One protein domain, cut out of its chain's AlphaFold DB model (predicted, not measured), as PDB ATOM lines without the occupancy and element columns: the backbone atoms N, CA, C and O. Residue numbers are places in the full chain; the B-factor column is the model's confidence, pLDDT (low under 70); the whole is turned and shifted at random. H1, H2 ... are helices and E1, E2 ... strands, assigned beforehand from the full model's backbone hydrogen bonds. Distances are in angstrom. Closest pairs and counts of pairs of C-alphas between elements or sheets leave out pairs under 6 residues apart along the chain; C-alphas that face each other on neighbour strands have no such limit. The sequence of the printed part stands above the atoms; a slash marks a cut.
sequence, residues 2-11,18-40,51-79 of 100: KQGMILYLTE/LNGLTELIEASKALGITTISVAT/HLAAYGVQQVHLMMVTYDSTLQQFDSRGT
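This is residues 2 to 11, 18 to 40 and 51 to 79 of the 100 residues of an uncharacterized protein of Syntrophobacteraceae bacterium CG07_land_8_20_14_0_80_61_8 (UniProt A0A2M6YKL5). A strongly twisted sheet of four strands, curled like part of a barrel, wraps round one helix, H1. The short helix H2 only grazes the sheet with its residues 51 to 53, and the tight turn of the hairpin E3 and E4 lies toward the other end of the long axis. The printed part has 62 residues with two named helices and four named strands, in the order E1 H1 E2 H2 E3 E4; the sheet order is E2 E1 E3 E4, mixed, and the class is mixed, helices and strands. The whole is compact, with a radius of gyration of the C-alphas of 11.7 A, yet elongated in outline, spanning 38 by 21 by 21 A.

In the sheet, E1, residues 3 to 9, and E3, residues 59 to 68, are inner strands, parallel at 29 degrees, with N 6 and O 61 within hydrogen-bond range at 2.8 A. E2, residues 33 to 39, is an edge strand, parallel to E1 at 24 degrees, with N 7 and O 37 2.8 A apart. E4, residues 73 to 76, is the other edge strand and forms a hairpin with E3, antiparallel at 136 degrees, with N 66 and O 75 2.9 A apart. The pairing of E3 is staggered: its residues 59 to 65 pair with E1 and 65 to 68 with E4. H1, residues 18 to 30, is on one face of the sheet, making two layers, one of helix and one of strands. The closest C-alphas of H1 and E4 are those of Gly 20 and Gln 73, 5.5 A apart, and those of H1 and E2 are Ile 25 and Ile 36, 7.4 A apart. H2, residues 51 to 54, comes closest to E1 at the C-alphas of Leu 52 and Gly 4, 6.4 A apart; it is apart from H1. Every O i to N i+4 pair of H1 is within hydrogen-bond range; H2 is too short for such a pair.

E3 is 28.0 A long from first to last C-alpha, E1 19.6 A, H1 18.8 A, E2 16.3 A, E4 9.6 A and H2 5.1 A. E1 begins at C-alpha 3, (47.837, 56.446, 14.213), H1 ends at C-alpha 30, (36.513, 53.934, 12.531), and E4 ends at C-alpha 76, (40.607, 39.857, 16.977).

The two C-alphas farthest apart are those of Gly 56 and Thr 70, 38.0 A. Residues 12 to 17 are not printed, with 14.7 A between C-alphas 11 and 18, nor are residues 41 to 50, with 15.5 A between C-alphas 40 and 51. The links H1 to E2, H2 to E3 and E3 to E4 are tight. Mean pLDDT of the printed part is 76.5; it is under 70 at residues 11, 18 to 20, 69, 71 to 72 and 76 to 79 of this model.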
ATOM      1  N   LYS A   2      48.970  61.079  13.994       78.88
ATOM      2  CA  LYS A   2      48.839  59.957  13.042       78.88
ATOM      3  C   LYS A   2      48.928  58.623  13.782       78.88
ATOM      4  O   LYS A   2      49.916  58.394  14.485       78.88
ATOM      5  N   GLN A   3      47.919  57.774  13.608       84.44
ATOM      6  CA  GLN A   3      47.837  56.446  14.213       84.44
ATOM      7  C   GLN A   3      47.977  55.371  13.137       84.44
ATOM      8  O   GLN A   3      47.490  55.527  12.016       84.44
ATOM      9  N   GLY A   4      48.655  54.285  13.475       85.81
ATOM     10  CA  GLY A   4      48.840  53.142  12.600       85.81
ATOM     11  C   GLY A   4      48.501  51.849  13.316       85.81
ATOM     12  O   GLY A   4      48.508  51.798  14.544       85.81
ATOM     13  N   MET A   5      48.208  50.811  12.548       86.75
ATOM     14  CA  MET A   5      47.886  49.490  13.065       86.75
ATOM     15  C   MET A   5      48.719  48.431  12.358       86.75
ATOM     16  O   MET A   5      48.955  48.531  11.158       86.75
ATOM     17  N   ILE A   6      49.153  47.420  13.099       87.19
ATOM     18  CA  ILE A   6      49.745  46.200  12.569       87.19
ATOM     19  C   ILE A   6      48.808  45.059  12.939       87.19
ATOM     20  O   ILE A   6      48.515  44.854  14.117       87.19
ATOM     21  N   LEU A   7      48.339  44.338  11.932       84.44
ATOM     22  CA  LEU A   7      47.519  43.147  12.083       84.44
ATOM     23  C   LEU A   7      48.444  41.938  12.024       84.44
ATOM     24  O   LEU A   7      48.986  41.641  10.960       84.44
ATOM     25  N   TYR A   8      48.659  41.284  13.163       83.69
ATOM     26  CA  TYR A   8      49.477  40.083  13.252       83.69
ATOM     27  C   TYR A   8      48.602  38.837  13.125       83.69
ATOM     28  O   TYR A   8      47.841  38.500  14.031       83.69
ATOM     29  N   LEU A   9      48.705  38.185  11.974       80.62
ATOM     30  CA  LEU A   9      47.987  36.975  11.617       80.62
ATOM     31  C   LEU A   9      48.730  35.764  12.166       80.62
ATOM     32  O   LEU A   9      49.864  35.496  11.770       80.62
ATOM     33  N   THR A  10      48.085  35.036  13.069       72.88
ATOM     34  CA  THR A  10      48.697  33.886  13.748       72.88
ATOM     35  C   THR A  10      48.512  32.559  13.006       72.88
ATOM     36  O   THR A  10      49.084  31.560  13.427       72.88
ATOM     37  N   GLU A  11      47.740  32.521  11.913       65.19
ATOM     38  CA  GLU A  11      47.533  31.315  11.097       65.19
ATOM     39  C   GLU A  11      48.166  31.420   9.704       65.19
ATOM     40  O   GLU A  11      48.167  32.474   9.060       65.19
ATOM     41  N   LEU A  18      40.179  37.948   1.338       60.47
ATOM     42  CA  LEU A  18      40.283  39.411   1.263       60.47
ATOM     43  C   LEU A  18      39.067  40.131   1.873       60.47
ATOM     44  O   LEU A  18      39.197  41.265   2.334       60.47
ATOM     45  N   ASN A  19      37.907  39.469   1.904       64.44
ATOM     46  CA  ASN A  19      36.662  40.033   2.419       64.44
ATOM     47  C   ASN A  19      36.757  40.370   3.911       64.44
ATOM     48  O   ASN A  19      36.568  41.527   4.277       64.44
ATOM     49  N   GLY A  20      37.154  39.422   4.764       66.75
ATOM     50  CA  GLY A  20      37.263  39.702   6.198       66.75
ATOM     51  C   GLY A  20      38.388  40.699   6.527       66.75
ATOM     52  O   GLY A  20      38.311  41.437   7.504       66.75
ATOM     53  N   LEU A  21      39.425  40.771   5.683       72.00
ATOM     54  CA  LEU A  21      40.537  41.701   5.875       72.00
ATOM     55  C   LEU A  21      40.094  43.135   5.552       72.00
ATOM     56  O   LEU A  21      40.546  44.087   6.184       72.00
ATOM     57  N   THR A  22      39.162  43.279   4.605       75.06
ATOM     58  CA  THR A  22      38.526  44.555   4.260       75.06
ATOM     59  C   THR A  22      37.665  45.069   5.411       75.06
ATOM     60  O   THR A  22      37.809  46.229   5.788       75.06
ATOM     61  N   GLU A  23      36.849  44.214   6.030       75.06
ATOM     62  CA  GLU A  23      36.034  44.584   7.198       75.06
ATOM     63  C   GLU A  23      36.902  45.028   8.380       75.06
ATOM     64  O   GLU A  23      36.630  46.051   9.009       75.06
ATOM     65  N   LEU A  24      38.006  44.321   8.638       73.50
ATOM     66  CA  LEU A  24      38.944  44.689   9.699       73.50
ATOM     67  C   LEU A  24      39.629  46.037   9.416       73.50
ATOM     68  O   LEU A  24      39.799  46.869  10.313       73.50
ATOM     69  N   ILE A  25      39.986  46.287   8.151       76.81
ATOM     70  CA  ILE A  25      40.512  47.579   7.704       76.81
ATOM     71  C   ILE A  25      39.473  48.684   7.916       76.81
ATOM     72  O   ILE A  25      39.816  49.754   8.419       76.81
ATOM     73  N   GLU A  26      38.210  48.460   7.568       79.44
ATOM     74  CA  GLU A  26      37.144  49.443   7.773       79.44
ATOM     75  C   GLU A  26      36.886  49.721   9.257       79.44
ATOM     76  O   GLU A  26      36.824  50.888   9.655       79.44
ATOM     77  N   ALA A  27      36.850  48.682  10.093       75.06
ATOM     78  CA  ALA A  27      36.740  48.821  11.541       75.06
ATOM     79  C   ALA A  27      37.907  49.636  12.122       75.06
ATOM     80  O   ALA A  27      37.704  50.535  12.938       75.06
ATOM     81  N   SER A  28      39.134  49.402  11.650       75.69
ATOM     82  CA  SER A  28      40.303  50.161  12.108       75.69
ATOM     83  C   SER A  28      40.258  51.641  11.697       75.69
ATOM     84  O   SER A  28      40.660  52.510  12.473       75.69
ATOM     85  N   LYS A  29      39.684  51.973  10.531       78.19
ATOM     86  CA  LYS A  29      39.460  53.374  10.127       78.19
ATOM     87  C   LYS A  29      38.478  54.081  11.059       78.19
ATOM     88  O   LYS A  29      38.690  55.253  11.368       78.19
ATOM     89  N   ALA A  30      37.446  53.385  11.543       77.25
ATOM     90  CA  ALA A  30      36.513  53.934  12.531       77.25
ATOM     91  C   ALA A  30      37.202  54.273  13.869       77.25
ATOM     92  O   ALA A  30      36.759  55.171  14.581       77.25
ATOM     93  N   LEU A  31      38.328  53.619  14.171       70.69
ATOM     94  CA  LEU A  31      39.178  53.901  15.332       70.69
ATOM     95  C   LEU A  31      40.181  55.048  15.101       70.69
ATOM     96  O   LEU A  31      40.979  55.341  15.987       70.69
ATOM     97  N   GLY A  32      40.161  55.704  13.935       77.56
ATOM     98  CA  GLY A  32      41.088  56.792  13.603       77.56
ATOM     99  C   GLY A  32      42.459  56.329  13.094       77.56
ATOM    100  O   GLY A  32      43.362  57.154  12.932       77.56
ATOM    101  N   ILE A  33      42.623  55.033  12.799       82.81
ATOM    102  CA  ILE A  33      43.842  54.485  12.196       82.81
ATOM    103  C   ILE A  33      43.977  55.003  10.759       82.81
ATOM    104  O   ILE A  33      43.097  54.812   9.921       82.81
ATOM    105  N   THR A  34      45.111  55.634  10.454       82.44
ATOM    106  CA  THR A  34      45.396  56.201   9.127       82.44
ATOM    107  C   THR A  34      46.238  55.287   8.243       82.44
ATOM    108  O   THR A  34      46.221  55.441   7.025       82.44
ATOM    109  N   THR A  35      46.974  54.346   8.841       83.88
ATOM    110  CA  THR A  35      47.884  53.453   8.113       83.88
ATOM    111  C   THR A  35      47.845  52.056   8.715       83.88
ATOM    112  O   THR A  35      47.948  51.909   9.928       83.88
ATOM    113  N   ILE A  36      47.715  51.025   7.884       84.38
ATOM    114  CA  ILE A  36      47.588  49.635   8.333       84.38
ATOM    115  C   ILE A  36      48.690  48.810   7.674       84.38
ATOM    116  O   ILE A  36      48.961  48.973   6.486       84.38
ATOM    117  N   SER A  37      49.319  47.936   8.448       85.81
ATOM    118  CA  SER A  37      50.279  46.937   7.994       85.81
ATOM    119  C   SER A  37      49.780  45.556   8.407       85.81
ATOM    120  O   SER A  37      49.151  45.407   9.452       85.81
ATOM    121  N   VAL A  38      50.021  44.549   7.577       83.81
ATOM    122  CA  VAL A  38      49.640  43.161   7.849       83.81
ATOM    123  C   VAL A  38      50.921  42.354   7.961       83.81
ATOM    124  O   VAL A  38      51.793  42.478   7.104       83.81
ATOM    125  N   ALA A  39      51.025  41.554   9.012       84.50
ATOM    126  CA  ALA A  39      52.179  40.727   9.310       84.50
ATOM    127  C   ALA A  39      51.731  39.302   9.636       84.50
ATOM    128  O   ALA A  39      50.737  39.098  10.320       84.50
ATOM    129  N   THR A  40      52.482  38.317   9.169       81.56
ATOM    130  CA  THR A  40      52.286  36.879   9.428       81.56
ATOM    131  C   THR A  40      53.427  36.286  10.256       81.56
ATOM    132  O   THR A  40      53.358  35.152  10.720       81.56
ATOM    133  N   HIS A  51      58.243  50.725   9.051       84.69
ATOM    134  CA  HIS A  51      57.564  51.400   7.959       84.69
ATOM    135  C   HIS A  51      56.593  52.455   8.502       84.69
ATOM    136  O   HIS A  51      56.711  53.628   8.170       84.69
ATOM    137  N   LEU A  52      55.693  52.095   9.420       83.88
ATOM    138  CA  LEU A  52      54.745  53.044  10.015       83.88
ATOM    139  C   LEU A  52      55.458  54.237  10.676       83.88
ATOM    140  O   LEU A  52      55.078  55.388  10.442       83.88
ATOM    141  N   ALA A  53      56.525  53.982  11.433       80.75
ATOM    142  CA  ALA A  53      57.336  55.023  12.055       80.75
ATOM    143  C   ALA A  53      57.972  55.964  11.014       80.75
ATOM    144  O   ALA A  53      57.886  57.186  11.159       80.75
ATOM    145  N   ALA A  54      58.534  55.424   9.926       82.25
ATOM    146  CA  ALA A  54      59.113  56.213   8.835       82.25
ATOM    147  C   ALA A  54      58.076  57.106   8.122       82.25
ATOM    148  O   ALA A  54      58.410  58.200   7.670       82.25
ATOM    149  N   TYR A  55      56.805  56.696   8.087       81.25
ATOM    150  CA  TYR A  55      55.688  57.496   7.554       81.25
ATOM    151  C   TYR A  55      55.139  58.545   8.544       81.25
ATOM    152  O   TYR A  55      54.140  59.229   8.267       81.25
ATOM    153  N   GLY A  56      55.794  58.715   9.694       79.88
ATOM    154  CA  GLY A  56      55.431  59.698  10.712       79.88
ATOM    155  C   GLY A  56      54.234  59.284  11.566       79.88
ATOM    156  O   GLY A  56      53.554  60.151  12.123       79.88
ATOM    157  N   VAL A  57      53.946  57.982  11.656       82.31
ATOM    158  CA  VAL A  57      52.978  57.445  12.618       82.31
ATOM    159  C   VAL A  57      53.574  57.530  14.023       82.31
ATOM    160  O   VAL A  57      54.675  57.057  14.279       82.31
ATOM    161  N   GLN A  58      52.832  58.145  14.942       77.31
ATOM    162  CA  GLN A  58      53.281  58.418  16.317       77.31
ATOM    163  C   GLN A  58      52.745  57.395  17.323       77.31
ATOM    164  O   GLN A  58      53.220  57.309  18.456       77.31
ATOM    165  N   GLN A  59      51.713  56.652  16.932       79.44
ATOM    166  CA  GLN A  59      51.084  55.616  17.738       79.44
ATOM    167  C   GLN A  59      50.828  54.420  16.838       79.44
ATOM    168  O   GLN A  59      50.074  54.538  15.875       79.44
ATOM    169  N   VAL A  60      51.468  53.295  17.138       81.25
ATOM    170  CA  VAL A  60      51.230  52.041  16.426       81.25
ATOM    171  C   VAL A  60      50.513  51.083  17.365       81.25
ATOM    172  O   VAL A  60      50.969  50.867  18.486       81.25
ATOM    173  N   HIS A  61      49.398  50.541  16.898       82.25
ATOM    174  CA  HIS A  61      48.600  49.528  17.569       82.25
ATOM    175  C   HIS A  61      48.923  48.161  16.971       82.25
ATOM    176  O   HIS A  61      48.752  47.975  15.771       82.25
ATOM    177  N   LEU A  62      49.379  47.208  17.773       82.56
ATOM    178  CA  LEU A  62      49.532  45.818  17.343       82.56
ATOM    179  C   LEU A  62      48.301  45.022  17.778       82.56
ATOM    180  O   LEU A  62      47.973  45.018  18.962       82.56
ATOM    181  N   MET A  63      47.639  44.356  16.838       81.75
ATOM    182  CA  MET A  63      46.456  43.531  17.087       81.75
ATOM    183  C   MET A  63      46.709  42.127  16.561       81.75
ATOM    184  O   MET A  63      47.098  41.960  15.406       81.75
ATOM    185  N   MET A  64      46.501  41.130  17.417       80.31
ATOM    186  CA  MET A  64      46.551  39.733  17.008       80.31
ATOM    187  C   MET A  64      45.212  39.341  16.404       80.31
ATOM    188  O   MET A  64      44.151  39.635  16.959       80.31
ATOM    189  N   VAL A  65      45.279  38.699  15.249       77.00
ATOM    190  CA  VAL A  65      44.106  38.330  14.477       77.00
ATOM    191  C   VAL A  65      44.227  36.868  14.079       77.00
ATOM    192  O   VAL A  65      45.178  36.462  13.412       77.00
ATOM    193  N   THR A  66      43.247  36.079  14.492       76.00
ATOM    194  CA  THR A  66      43.065  34.688  14.066       76.00
ATOM    195  C   THR A  66      42.027  34.646  12.956       76.00
ATOM    196  O   THR A  66      41.057  35.406  13.000       76.00
ATOM    197  N   TYR A  67      42.214  33.784  11.957       73.69
ATOM    198  CA  TYR A  67      41.255  33.651  10.866       73.69
ATOM    199  C   TYR A  67      40.430  32.386  11.079       73.69
ATOM    200  O   TYR A  67      40.873  31.276  10.801       73.69
ATOM    201  N   ASP A  68      39.191  32.553  11.533       71.62
ATOM    202  CA  ASP A  68      38.270  31.433  11.640       71.62
ATOM    203  C   ASP A  68      37.810  31.024  10.234       71.62
ATOM    204  O   ASP A  68      36.937  31.643   9.620       71.62
ATOM    205  N   SER A  69      38.407  29.949   9.722       69.12
ATOM    206  CA  SER A  69      38.056  29.370   8.424       69.12
ATOM    207  C   SER A  69      36.637  28.786   8.369       69.12
ATOM    208  O   SER A  69      36.069  28.688   7.280       69.12
ATOM    209  N   THR A  70      36.040  28.452   9.518       71.94
ATOM    210  CA  THR A  70      34.668  27.930   9.638       71.94
ATOM    211  C   THR A  70      33.646  29.049   9.476       71.94
ATOM    212  O   THR A  70      32.636  28.875   8.796       71.94
ATOM    213  N   LEU A  71      33.921  30.208  10.080       69.88
ATOM    214  CA  LEU A  71      33.057  31.393  10.026       69.88
ATOM    215  C   LEU A  71      33.437  32.376   8.907       69.88
ATOM    216  O   LEU A  71      32.712  33.344   8.683       69.88
ATOM    217  N   GLN A  72      34.551  32.117   8.209       67.56
ATOM    218  CA  GLN A  72      35.180  33.008   7.224       67.56
ATOM    219  C   GLN A  72      35.407  34.426   7.762       67.56
ATOM    220  O   GLN A  72      35.287  35.411   7.034       67.56
ATOM    221  N   GLN A  73      35.721  34.527   9.049       70.31
ATOM    222  CA  GLN A  73      35.799  35.791   9.768       70.31
ATOM    223  C   GLN A  73      37.106  35.896  10.532       70.31
ATOM    224  O   GLN A  73      37.711  34.903  10.933       70.31
ATOM    225  N   PHE A  74      37.538  37.132  10.732       71.75
ATOM    226  CA  PHE A  74      38.673  37.419  11.586       71.75
ATOM    227  C   PHE A  74      38.184  37.665  12.999       71.75
ATOM    228  O   PHE A  74      37.375  38.558  13.239       71.75
ATOM    229  N   ASP A  75      38.719  36.886  13.925       71.00
ATOM    230  CA  ASP A  75      38.550  37.126  15.344       71.00
ATOM    231  C   ASP A  75      39.786  37.877  15.834       71.00
ATOM    232  O   ASP A  75      40.929  37.424  15.691       71.00
ATOM    233  N   SER A  76      39.558  39.075  16.356       67.81
ATOM    234  CA  SER A  76      40.607  39.857  16.977       67.81
ATOM    235  C   SER A  76      40.750  39.458  18.433       67.81
ATOM    236  O   SER A  76      39.973  39.882  19.294       67.81
ATOM    237  N   ARG A  77      41.783  38.676  18.726       60.78
ATOM    238  CA  ARG A  77      42.076  38.269  20.095       60.78
ATOM    239  C   ARG A  77      43.034  39.262  20.736       60.78
ATOM    240  O   ARG A  77      44.226  39.276  20.445       60.78
ATOM    241  N   GLY A  78      42.496  40.066  21.647       53.62
ATOM    242  CA  GLY A  78      43.270  40.903  22.562       53.62
ATOM    243  C   GLY A  78      43.155  42.407  22.322       53.62
ATOM    244  O   GLY A  78      42.720  42.885  21.275       53.62
ATOM    245  N   THR A  79      43.552  43.165  23.341       55.28
ATOM    246  CA  THR A  79      43.574  44.628  23.306       55.28
ATOM    247  C   THR A  79      44.762  45.104  22.471       55.28
ATOM    248  O   THR A  79      45.876  44.619  22.675       55.28
TER     249      THR A  79